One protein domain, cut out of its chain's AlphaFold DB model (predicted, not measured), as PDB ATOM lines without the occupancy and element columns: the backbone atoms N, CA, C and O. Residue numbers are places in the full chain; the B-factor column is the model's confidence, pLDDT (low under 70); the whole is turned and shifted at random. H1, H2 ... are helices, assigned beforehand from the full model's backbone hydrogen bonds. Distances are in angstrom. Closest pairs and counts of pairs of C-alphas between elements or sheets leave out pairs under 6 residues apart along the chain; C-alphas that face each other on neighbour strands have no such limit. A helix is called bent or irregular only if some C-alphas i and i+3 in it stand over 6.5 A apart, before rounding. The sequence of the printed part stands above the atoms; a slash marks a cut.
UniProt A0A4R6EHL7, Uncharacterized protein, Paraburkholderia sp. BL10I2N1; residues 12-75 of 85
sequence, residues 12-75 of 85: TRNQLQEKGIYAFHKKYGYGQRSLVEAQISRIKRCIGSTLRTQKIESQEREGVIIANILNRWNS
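What this domain is: This is residues 12 to 75 of the 85 residues of an uncharacterized protein of Paraburkholderia sp. BL10I2N1 (UniProt A0A4R6EHL7). The printed part is an open, stretched-out chain of three helices: H2 runs along the long axis, H1 makes a sharply kinked hook at one end, and H3 slants steeply to H2 at the other end. No two helices touch. The printed part has 64 residues, with three named helices in the order H1, H2, H3 and no named strand, and the class is all helix. The whole is extended, with a radius of gyration of the C-alphas of 17.1 A, and elongated, spanning 50 by 27 by 18 A.

How they stand to each other: H1, residues 12 to 27, has a kink of 124 degrees near residue 19. It is close to but not clearly touching H2, residues 30 to 46; their closest C-alphas, those of His 25 and Gly 31, are 6.9 A apart. H1 and H2 run the same way at a steep tilt of 63 degrees, but the line of H1 is a rough one. H2 is also close to but not clearly touching H3, residues 56 to 75; their closest C-alphas, those of Gln 39 and Leu 70, are 7.5 A apart. H2 and H3 run opposite ways at a tilt of 68 degrees, only just steep. H1 and H3 are apart. Every O i to N i+4 pair is within hydrogen-bond range in H2 and H3; in H1, 9 of 12 are.

Where its parts are: H1 begins at C-alpha 12, (8.590, 67.627, -3.352), and measures 11.0 A from first to last C-alpha. It is irregular: C-alphas 18 and 21 are 9.3 A apart. H2 begins at C-alpha 30, (14.143, 58.060, 5.189), and measures 24.4 A. H3 measures 29.0 A and ends at C-alpha 75, (20.036, 42.401, 20.985).

The domain as a whole: The two C-alphas farthest apart, those of Glu 18 and Lys 55, are 50.3 A apart. The link from H1 to H2 is tight, with 2 residues, and that from H2 to H3 is short, with 9. The printed part has no cut. Its mean pLDDT is 87.9, and no printed residue is under 70.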
ATOM      1  N   THR A  12       7.386  68.380  -3.743       80.25
ATOM      2  CA  THR A  12       8.590  67.627  -3.352       80.25
ATOM      3  C   THR A  12       9.821  68.074  -4.132       80.25
ATOM      4  O   THR A  12      10.872  68.241  -3.518       80.25
ATOM      5  N   ARG A  13       9.699  68.333  -5.443       78.31
ATOM      6  CA  ARG A  13      10.803  68.886  -6.249       78.31
ATOM      7  C   ARG A  13      11.273  70.237  -5.718       78.31
ATOM      8  O   ARG A  13      12.468  70.395  -5.500       78.31
ATOM      9  N   ASN A  14      10.351  71.155  -5.424       79.88
ATOM     10  CA  ASN A  14      10.704  72.472  -4.884       79.88
ATOM     11  C   ASN A  14      11.417  72.356  -3.527       79.88
ATOM     12  O   ASN A  14      12.464  72.960  -3.331       79.88
ATOM     13  N   GLN A  15      10.934  71.497  -2.622       79.62
ATOM     14  CA  GLN A  15      11.597  71.273  -1.328       79.62
ATOM     15  C   GLN A  15      13.000  70.675  -1.456       79.62
ATOM     16  O   GLN A  15      13.870  70.993  -0.646       79.62
ATOM     17  N   LEU A  16      13.218  69.814  -2.450       81.81
ATOM     18  CA  LEU A  16      14.529  69.238  -2.728       81.81
ATOM     19  C   LEU A  16      15.494  70.290  -3.293       81.81
ATOM     20  O   LEU A  16      16.659  70.308  -2.905       81.81
ATOM     21  N   GLN A  17      14.995  71.170  -4.167       84.06
ATOM     22  CA  GLN A  17      15.752  72.265  -4.774       84.06
ATOM     23  C   GLN A  17      16.148  73.329  -3.735       84.06
ATOM     24  O   GLN A  17      17.277  73.803  -3.749       84.06
ATOM     25  N   GLU A  18      15.237  73.675  -2.819       82.00
ATOM     26  CA  GLU A  18      15.429  74.737  -1.820       82.00
ATOM     27  C   GLU A  18      16.262  74.303  -0.609       82.00
ATOM     28  O   GLU A  18      17.072  75.073  -0.103       82.00
ATOM     29  N   LYS A  19      16.031  73.091  -0.088       81.75
ATOM     30  CA  LYS A  19      16.588  72.646   1.207       81.75
ATOM     31  C   LYS A  19      17.610  71.520   1.073       81.75
ATOM     32  O   LYS A  19      18.224  71.123   2.063       81.75
ATOM     33  N   GLY A  20      17.784  70.997  -0.137       86.44
ATOM     34  CA  GLY A  20      18.681  69.890  -0.424       86.44
ATOM     35  C   GLY A  20      18.157  68.527   0.036       86.44
ATOM     36  O   GLY A  20      17.175  68.381   0.771       86.44
ATOM     37  N   ILE A  21      18.868  67.491  -0.405       84.75
ATOM     38  CA  ILE A  21      18.501  66.085  -0.202       84.75
ATOM     39  C   ILE A  21      18.534  65.716   1.288       84.75
ATOM     40  O   ILE A  21      17.622  65.066   1.787       84.75
ATOM     41  N   TYR A  22      19.526  66.179   2.050       82.88
ATOM     42  CA  TYR A  22      19.651  65.798   3.460       82.88
ATOM     43  C   TYR A  22      18.460  66.265   4.319       82.88
ATOM     44  O   TYR A  22      17.878  65.479   5.071       82.88
ATOM     45  N   ALA A  23      18.034  67.525   4.161       83.56
ATOM     46  CA  ALA A  23      16.873  68.064   4.871       83.56
ATOM     47  C   ALA A  23      15.570  67.365   4.454       83.56
ATOM     48  O   ALA A  23      14.696  67.128   5.291       83.56
ATOM     49  N   PHE A  24      15.458  66.979   3.180       85.06
ATOM     50  CA  PHE A  24      14.350  66.174   2.675       85.06
ATOM     51  C   PHE A  24      14.310  64.790   3.341       85.06
ATOM     52  O   PHE A  24      13.292  64.411   3.918       85.06
ATOM     53  N   HIS A  25      15.427  64.058   3.360       84.19
ATOM     54  CA  HIS A  25      15.500  62.739   3.997       84.19
ATOM     55  C   HIS A  25      15.158  62.797   5.491       84.19
ATOM     56  O   HIS A  25      14.444  61.922   5.987       84.19
ATOM     57  N   LYS A  26      15.615  63.842   6.196       85.25
ATOM     58  CA  LYS A  26      15.284  64.076   7.609       85.25
ATOM     59  C   LYS A  26      13.793  64.359   7.806       85.25
ATOM     60  O   LYS A  26      13.185  63.769   8.692       85.25
ATOM     61  N   LYS A  27      13.193  65.202   6.960       86.00
ATOM     62  CA  LYS A  27      11.764  65.553   7.017       86.00
ATOM     63  C   LYS A  27      10.846  64.350   6.798       86.00
ATOM     64  O   LYS A  27       9.814  64.248   7.449       86.00
ATOM     65  N   TYR A  28      11.213  63.459   5.880       84.06
ATOM     66  CA  TYR A  28      10.401  62.298   5.502       84.06
ATOM     67  C   TYR A  28      10.819  60.993   6.199       84.06
ATOM     68  O   TYR A  28      10.290  59.931   5.880       84.06
ATOM     69  N   GLY A  29      11.767  61.040   7.143       85.62
ATOM     70  CA  GLY A  29      12.147  59.877   7.952       85.62
ATOM     71  C   GLY A  29      12.852  58.755   7.180       85.62
ATOM     72  O   GLY A  29      12.844  57.606   7.623       85.62
ATOM     73  N   TYR A  30      13.496  59.063   6.050       85.81
ATOM     74  CA  TYR A  30      14.143  58.060   5.189       85.81
ATOM     75  C   TYR A  30      15.221  57.238   5.909       85.81
ATOM     76  O   TYR A  30      15.449  56.086   5.552       85.81
ATOM     77  N   GLY A  31      15.853  57.795   6.947       86.56
ATOM     78  CA  GLY A  31      16.809  57.061   7.779       86.56
ATOM     79  C   GLY A  31      16.174  55.861   8.487       86.56
ATOM     80  O   GLY A  31      16.695  54.755   8.397       86.56
ATOM     81  N   GLN A  32      15.013  56.045   9.122       87.75
ATOM     82  CA  GLN A  32      14.303  54.950   9.799       87.75
ATOM     83  C   GLN A  32      13.829  53.896   8.800       87.75
ATOM     84  O   GLN A  32      14.003  52.699   9.019       87.75
ATOM     85  N   ARG A  33      13.312  54.345   7.653       90.81
ATOM     86  CA  ARG A  33      12.907  53.453   6.568       90.81
ATOM     87  C   ARG A  33      14.065  52.587   6.073       90.81
ATOM     88  O   ARG A  33      13.898  51.380   5.958       90.81
ATOM     89  N   SER A  34      15.239  53.180   5.855       88.94
ATOM     90  CA  SER A  34      16.432  52.446   5.422       88.94
ATOM     91  C   SER A  34      16.834  51.350   6.420       88.94
ATOM     92  O   SER A  34      17.177  50.240   6.016       88.94
ATOM     93  N   LEU A  35      16.712  51.611   7.727       87.25
ATOM     94  CA  LEU A  35      16.984  50.612   8.767       87.25
ATOM     95  C   LEU A  35      15.987  49.450   8.751       87.25
ATOM     96  O   LEU A  35      16.378  48.296   8.937       87.25
ATOM     97  N   VAL A  36      14.705  49.743   8.540       89.31
ATOM     98  CA  VAL A  36      13.660  48.719   8.420       89.31
ATOM     99  C   VAL A  36      13.871  47.887   7.154       89.31
ATOM    100  O   VAL A  36      13.857  46.659   7.215       89.31
ATOM    101  N   GLU A  37      14.147  48.529   6.018       91.44
ATOM    102  CA  GLU A  37      14.417  47.855   4.743       91.44
ATOM    103  C   GLU A  37      15.648  46.941   4.828       91.44
ATOM    104  O   GLU A  37      15.621  45.820   4.310       91.44
ATOM    105  N   ALA A  38      16.698  47.359   5.540       90.31
ATOM    106  CA  ALA A  38      17.878  46.533   5.789       90.31
ATOM    107  C   ALA A  38      17.549  45.287   6.635       90.31
ATOM    108  O   ALA A  38      17.981  44.181   6.298       90.31
ATOM    109  N   GLN A  39      16.746  45.435   7.696       89.12
ATOM    110  CA  GLN A  39      16.304  44.309   8.529       89.12
ATOM    111  C   GLN A  39      15.446  43.313   7.740       89.12
ATOM    112  O   GLN A  39      15.699  42.108   7.785       89.12
ATOM    113  N   ILE A  40      14.487  43.806   6.953       90.06
ATOM    114  CA  ILE A  40      13.652  42.965   6.085       90.06
ATOM    115  C   ILE A  40      14.517  42.244   5.047       90.06
ATOM    116  O   ILE A  40      14.332  41.053   4.809       90.06
ATOM    117  N   SER A  41      15.495  42.929   4.453       91.06
ATOM    118  CA  SER A  41      16.415  42.322   3.483       91.06
ATOM    119  C   SER A  41      17.241  41.192   4.100       91.06
ATOM    120  O   SER A  41      17.443  40.158   3.462       91.06
ATOM    121  N   ARG A  42      17.670  41.342   5.360       89.81
ATOM    122  CA  ARG A  42      18.363  40.286   6.110       89.81
ATOM    123  C   ARG A  42      17.463  39.069   6.331       89.81
ATOM    124  O   ARG A  42      17.898  37.952   6.071       89.81
ATOM    125  N   ILE A  43      16.207  39.277   6.731       90.50
ATOM    126  CA  ILE A  43      15.221  38.192   6.872       90.50
ATOM    127  C   ILE A  43      15.016  37.465   5.543       90.50
ATOM    128  O   ILE A  43      15.116  36.240   5.500       90.50
ATOM    129  N   LYS A  44      14.825  38.208   4.447       90.88
ATOM    130  CA  LYS A  44      14.629  37.624   3.114       90.88
ATOM    131  C   LYS A  44      15.807  36.770   2.654       90.88
ATOM    132  O   LYS A  44      15.599  35.760   1.992       90.88
ATOM    133  N   ARG A  45      17.031  37.165   3.012       91.00
ATOM    134  CA  ARG A  45      18.252  36.417   2.692       91.00
ATOM    135  C   ARG A  45      18.415  35.152   3.536       91.00
ATOM    136  O   ARG A  45      18.905  34.160   3.016       91.00
ATOM    137  N   CYS A  46      18.047  35.191   4.817       89.00
ATOM    138  CA  CYS A  46      18.250  34.064   5.732       89.00
ATOM    139  C   CYS A  46      17.108  33.037   5.712       89.00
ATOM    140  O   CYS A  46      17.375  31.846   5.816       89.00
ATOM    141  N   ILE A  47      15.853  33.488   5.632       86.38
ATOM    142  CA  ILE A  47      14.657  32.636   5.767       86.38
ATOM    143  C   ILE A  47      14.007  32.383   4.402       86.38
ATOM    144  O   ILE A  47      13.621  31.255   4.100       86.38
ATOM    145  N   GLY A  48      13.902  33.426   3.578       87.88
ATOM    146  CA  GLY A  48      13.269  33.373   2.262       87.88
ATOM    147  C   GLY A  48      12.441  34.619   1.956       87.88
ATOM    148  O   GLY A  48      12.111  35.411   2.838       87.88
ATOM    149  N   SER A  49      12.106  34.813   0.681       87.38
ATOM    150  CA  SER A  49      11.335  35.971   0.210       87.38
ATOM    151  C   SER A  49       9.835  35.891   0.513       87.38
ATOM    152  O   SER A  49       9.157  36.916   0.415       87.38
ATOM    153  N   THR A  50       9.329  34.713   0.884       88.25
ATOM    154  CA  THR A  50       7.910  34.433   1.128       88.25
ATOM    155  C   THR A  50       7.718  33.668   2.433       88.25
ATOM    156  O   THR A  50       8.621  32.962   2.884       88.25
ATOM    157  N   LEU A  51       6.518  33.776   3.011       86.94
ATOM    158  CA  LEU A  51       6.091  32.882   4.086       86.94
ATOM    159  C   LEU A  51       5.944  31.467   3.516       86.94
ATOM    160  O   LEU A  51       5.454  31.294   2.397       86.94
ATOM    161  N   ARG A  52       6.422  30.461   4.247       83.75
ATOM    162  CA  ARG A  52       6.445  29.067   3.767       83.75
ATOM    163  C   ARG A  52       5.133  28.342   4.044       83.75
ATOM    164  O   ARG A  52       4.856  27.315   3.428       83.75
ATOM    165  N   THR A  53       4.334  28.856   4.969       84.81
ATOM    166  CA  THR A  53       3.065  28.249   5.369       84.81
ATOM    167  C   THR A  53       1.910  28.656   4.446       84.81
ATOM    168  O   THR A  53       1.798  29.802   4.020       84.81
ATOM    169  N   GLN A  54       1.031  27.699   4.121       86.56
ATOM    170  CA  GLN A  54      -0.124  27.934   3.236       86.56
ATOM    171  C   GLN A  54      -1.371  28.430   3.986       86.56
ATOM    172  O   GLN A  54      -2.201  29.127   3.413       86.56
ATOM    173  N   LYS A  55      -1.519  28.063   5.265       93.38
ATOM    174  CA  LYS A  55      -2.664  28.457   6.099       93.38
ATOM    175  C   LYS A  55      -2.413  29.821   6.736       93.38
ATOM    176  O   LYS A  55      -1.348  30.021   7.315       93.38
ATOM    177  N   ILE A  56      -3.415  30.701   6.723       90.75
ATOM    178  CA  ILE A  56      -3.321  32.064   7.278       90.75
ATOM    179  C   ILE A  56      -2.921  32.043   8.762       90.75
ATOM    180  O   ILE A  56      -1.962  32.702   9.143       90.75
ATOM    181  N   GLU A  57      -3.547  31.197   9.583       92.50
ATOM    182  CA  GLU A  57      -3.181  31.059  11.006       92.50
ATOM    183  C   GLU A  57      -1.710  30.656  11.208       92.50
ATOM    184  O   GLU A  57      -1.056  31.031  12.181       92.50
ATOM    185  N   SER A  58      -1.168  29.857  10.286       90.62
ATOM    186  CA  SER A  58       0.236  29.448  10.324       90.62
ATOM    187  C   SER A  58       1.162  30.575   9.860       90.62
ATOM    188  O   SER A  58       2.241  30.727  10.429       90.62
ATOM    189  N   GLN A  59       0.721  31.406   8.912       91.00
ATOM    190  CA  GLN A  59       1.438  32.602   8.456       91.00
ATOM    191  C   GLN A  59       1.532  33.664   9.553       91.00
ATOM    192  O   GLN A  59       2.584  34.277   9.725       91.00
ATOM    193  N   GLU A  60       0.473  33.851  10.341       93.44
ATOM    194  CA  GLU A  60       0.488  34.753  11.497       93.44
ATOM    195  C   GLU A  60       1.529  34.311  12.531       93.44
ATOM    196  O   GLU A  60       2.352  35.113  12.977       93.44
ATOM    197  N   ARG A  61       1.560  33.012  12.857       94.00
ATOM    198  CA  ARG A  61       2.566  32.442  13.768       94.00
ATOM    199  C   ARG A  61       3.980  32.564  13.204       94.00
ATOM    200  O   ARG A  61       4.898  32.912  13.942       94.00
ATOM    201  N   GLU A  62       4.156  32.321  11.907       91.62
ATOM    202  CA  GLU A  62       5.427  32.520  11.202       91.62
ATOM    203  C   GLU A  62       5.887  33.985  11.312       91.62
ATOM    204  O   GLU A  62       7.047  34.247  11.633       91.62
ATOM    205  N   GLY A  63       4.964  34.940  11.174       91.56
ATOM    206  CA  GLY A  63       5.208  36.367  11.396       91.56
ATOM    207  C   GLY A  63       5.670  36.692  12.819       91.56
ATOM    208  O   GLY A  63       6.656  37.412  12.993       91.56
ATOM    209  N   VAL A  64       5.027  36.121  13.842       94.38
ATOM    210  CA  VAL A  64       5.436  36.288  15.252       94.38
ATOM    211  C   VAL A  64       6.841  35.730  15.493       94.38
ATOM    212  O   VAL A  64       7.664  36.368  16.153       94.38
ATOM    213  N   ILE A  65       7.160  34.565  14.924       92.69
ATOM    214  CA  ILE A  65       8.497  33.963  15.023       92.69
ATOM    215  C   ILE A  65       9.544  34.868  14.363       92.69
ATOM    216  O   ILE A  65      10.581  35.142  14.968       92.69
ATOM    217  N   ILE A  66       9.266  35.384  13.162       91.62
ATOM    218  CA  ILE A  66      10.146  36.325  12.453       91.62
ATOM    219  C   ILE A  66      10.388  37.589  13.291       91.62
ATOM    220  O   ILE A  66      11.533  38.027  13.417       91.62
ATOM    221  N   ALA A  67       9.347  38.148  13.913       91.69
ATOM    222  CA  ALA A  67       9.475  39.311  14.792       91.69
ATOM    223  C   ALA A  67      10.369  39.018  16.011       91.69
ATOM    224  O   ALA A  67      11.243  39.815  16.354       91.69
ATOM    225  N   ASN A  68      10.226  37.840  16.622       93.56
ATOM    226  CA  ASN A  68      11.080  37.415  17.732       93.56
ATOM    227  C   ASN A  68      12.547  37.237  17.307       93.56
ATOM    228  O   ASN A  68      13.455  37.621  18.049       93.56
ATOM    229  N   ILE A  69      12.796  36.714  16.102       90.38
ATOM    230  CA  ILE A  69      14.148  36.616  15.530       90.38
ATOM    231  C   ILE A  69      14.745  38.012  15.325       90.38
ATOM    232  O   ILE A  69      15.896  38.236  15.696       90.38
ATOM    233  N   LEU A  70      13.971  38.963  14.793       89.06
ATOM    234  CA  LEU A  70      14.412  40.351  14.625       89.06
ATOM    235  C   LEU A  70      14.784  40.999  15.962       89.06
ATOM    236  O   LEU A  70      15.842  41.618  16.065       89.06
ATOM    237  N   ASN A  71      13.970  40.807  17.003       90.31
ATOM    238  CA  ASN A  71      14.268  41.310  18.346       90.31
ATOM    239  C   ASN A  71      15.581  40.730  18.891       90.31
ATOM    240  O   ASN A  71      16.420  41.470  19.403       90.31
ATOM    241  N   ARG A  72      15.809  39.426  18.701       90.44
ATOM    242  CA  ARG A  72      17.070  38.772  19.076       90.44
ATOM    243  C   ARG A  72      18.257  39.257  18.240       90.44
ATOM    244  O   ARG A  72      19.363  39.386  18.748       90.44
ATOM    245  N   TRP A  73      18.067  39.559  16.961       87.44
ATOM    246  CA  TRP A  73      19.131  40.159  16.156       87.44
ATOM    247  C   TRP A  73      19.476  41.573  16.606       87.44
ATOM    248  O   TRP A  73      20.651  41.925  16.604       87.44
ATOM    249  N   ASN A  74      18.482  42.352  17.029       85.94
ATOM    250  CA  ASN A  74      18.706  43.680  17.586       85.94
ATOM    251  C   ASN A  74      19.454  43.623  18.927       85.94
ATOM    252  O   ASN A  74      20.266  44.511  19.188       85.94
ATOM    253  N   SER A  75      19.272  42.571  19.738       89.06
ATOM    254  CA  SER A  75      20.036  42.401  20.985       89.06
ATOM    255  C   SER A  75      21.518  42.092  20.764       89.06
ATOM    256  O   SER A  75      22.325  42.373  21.642       89.06
TER     257      SER A  75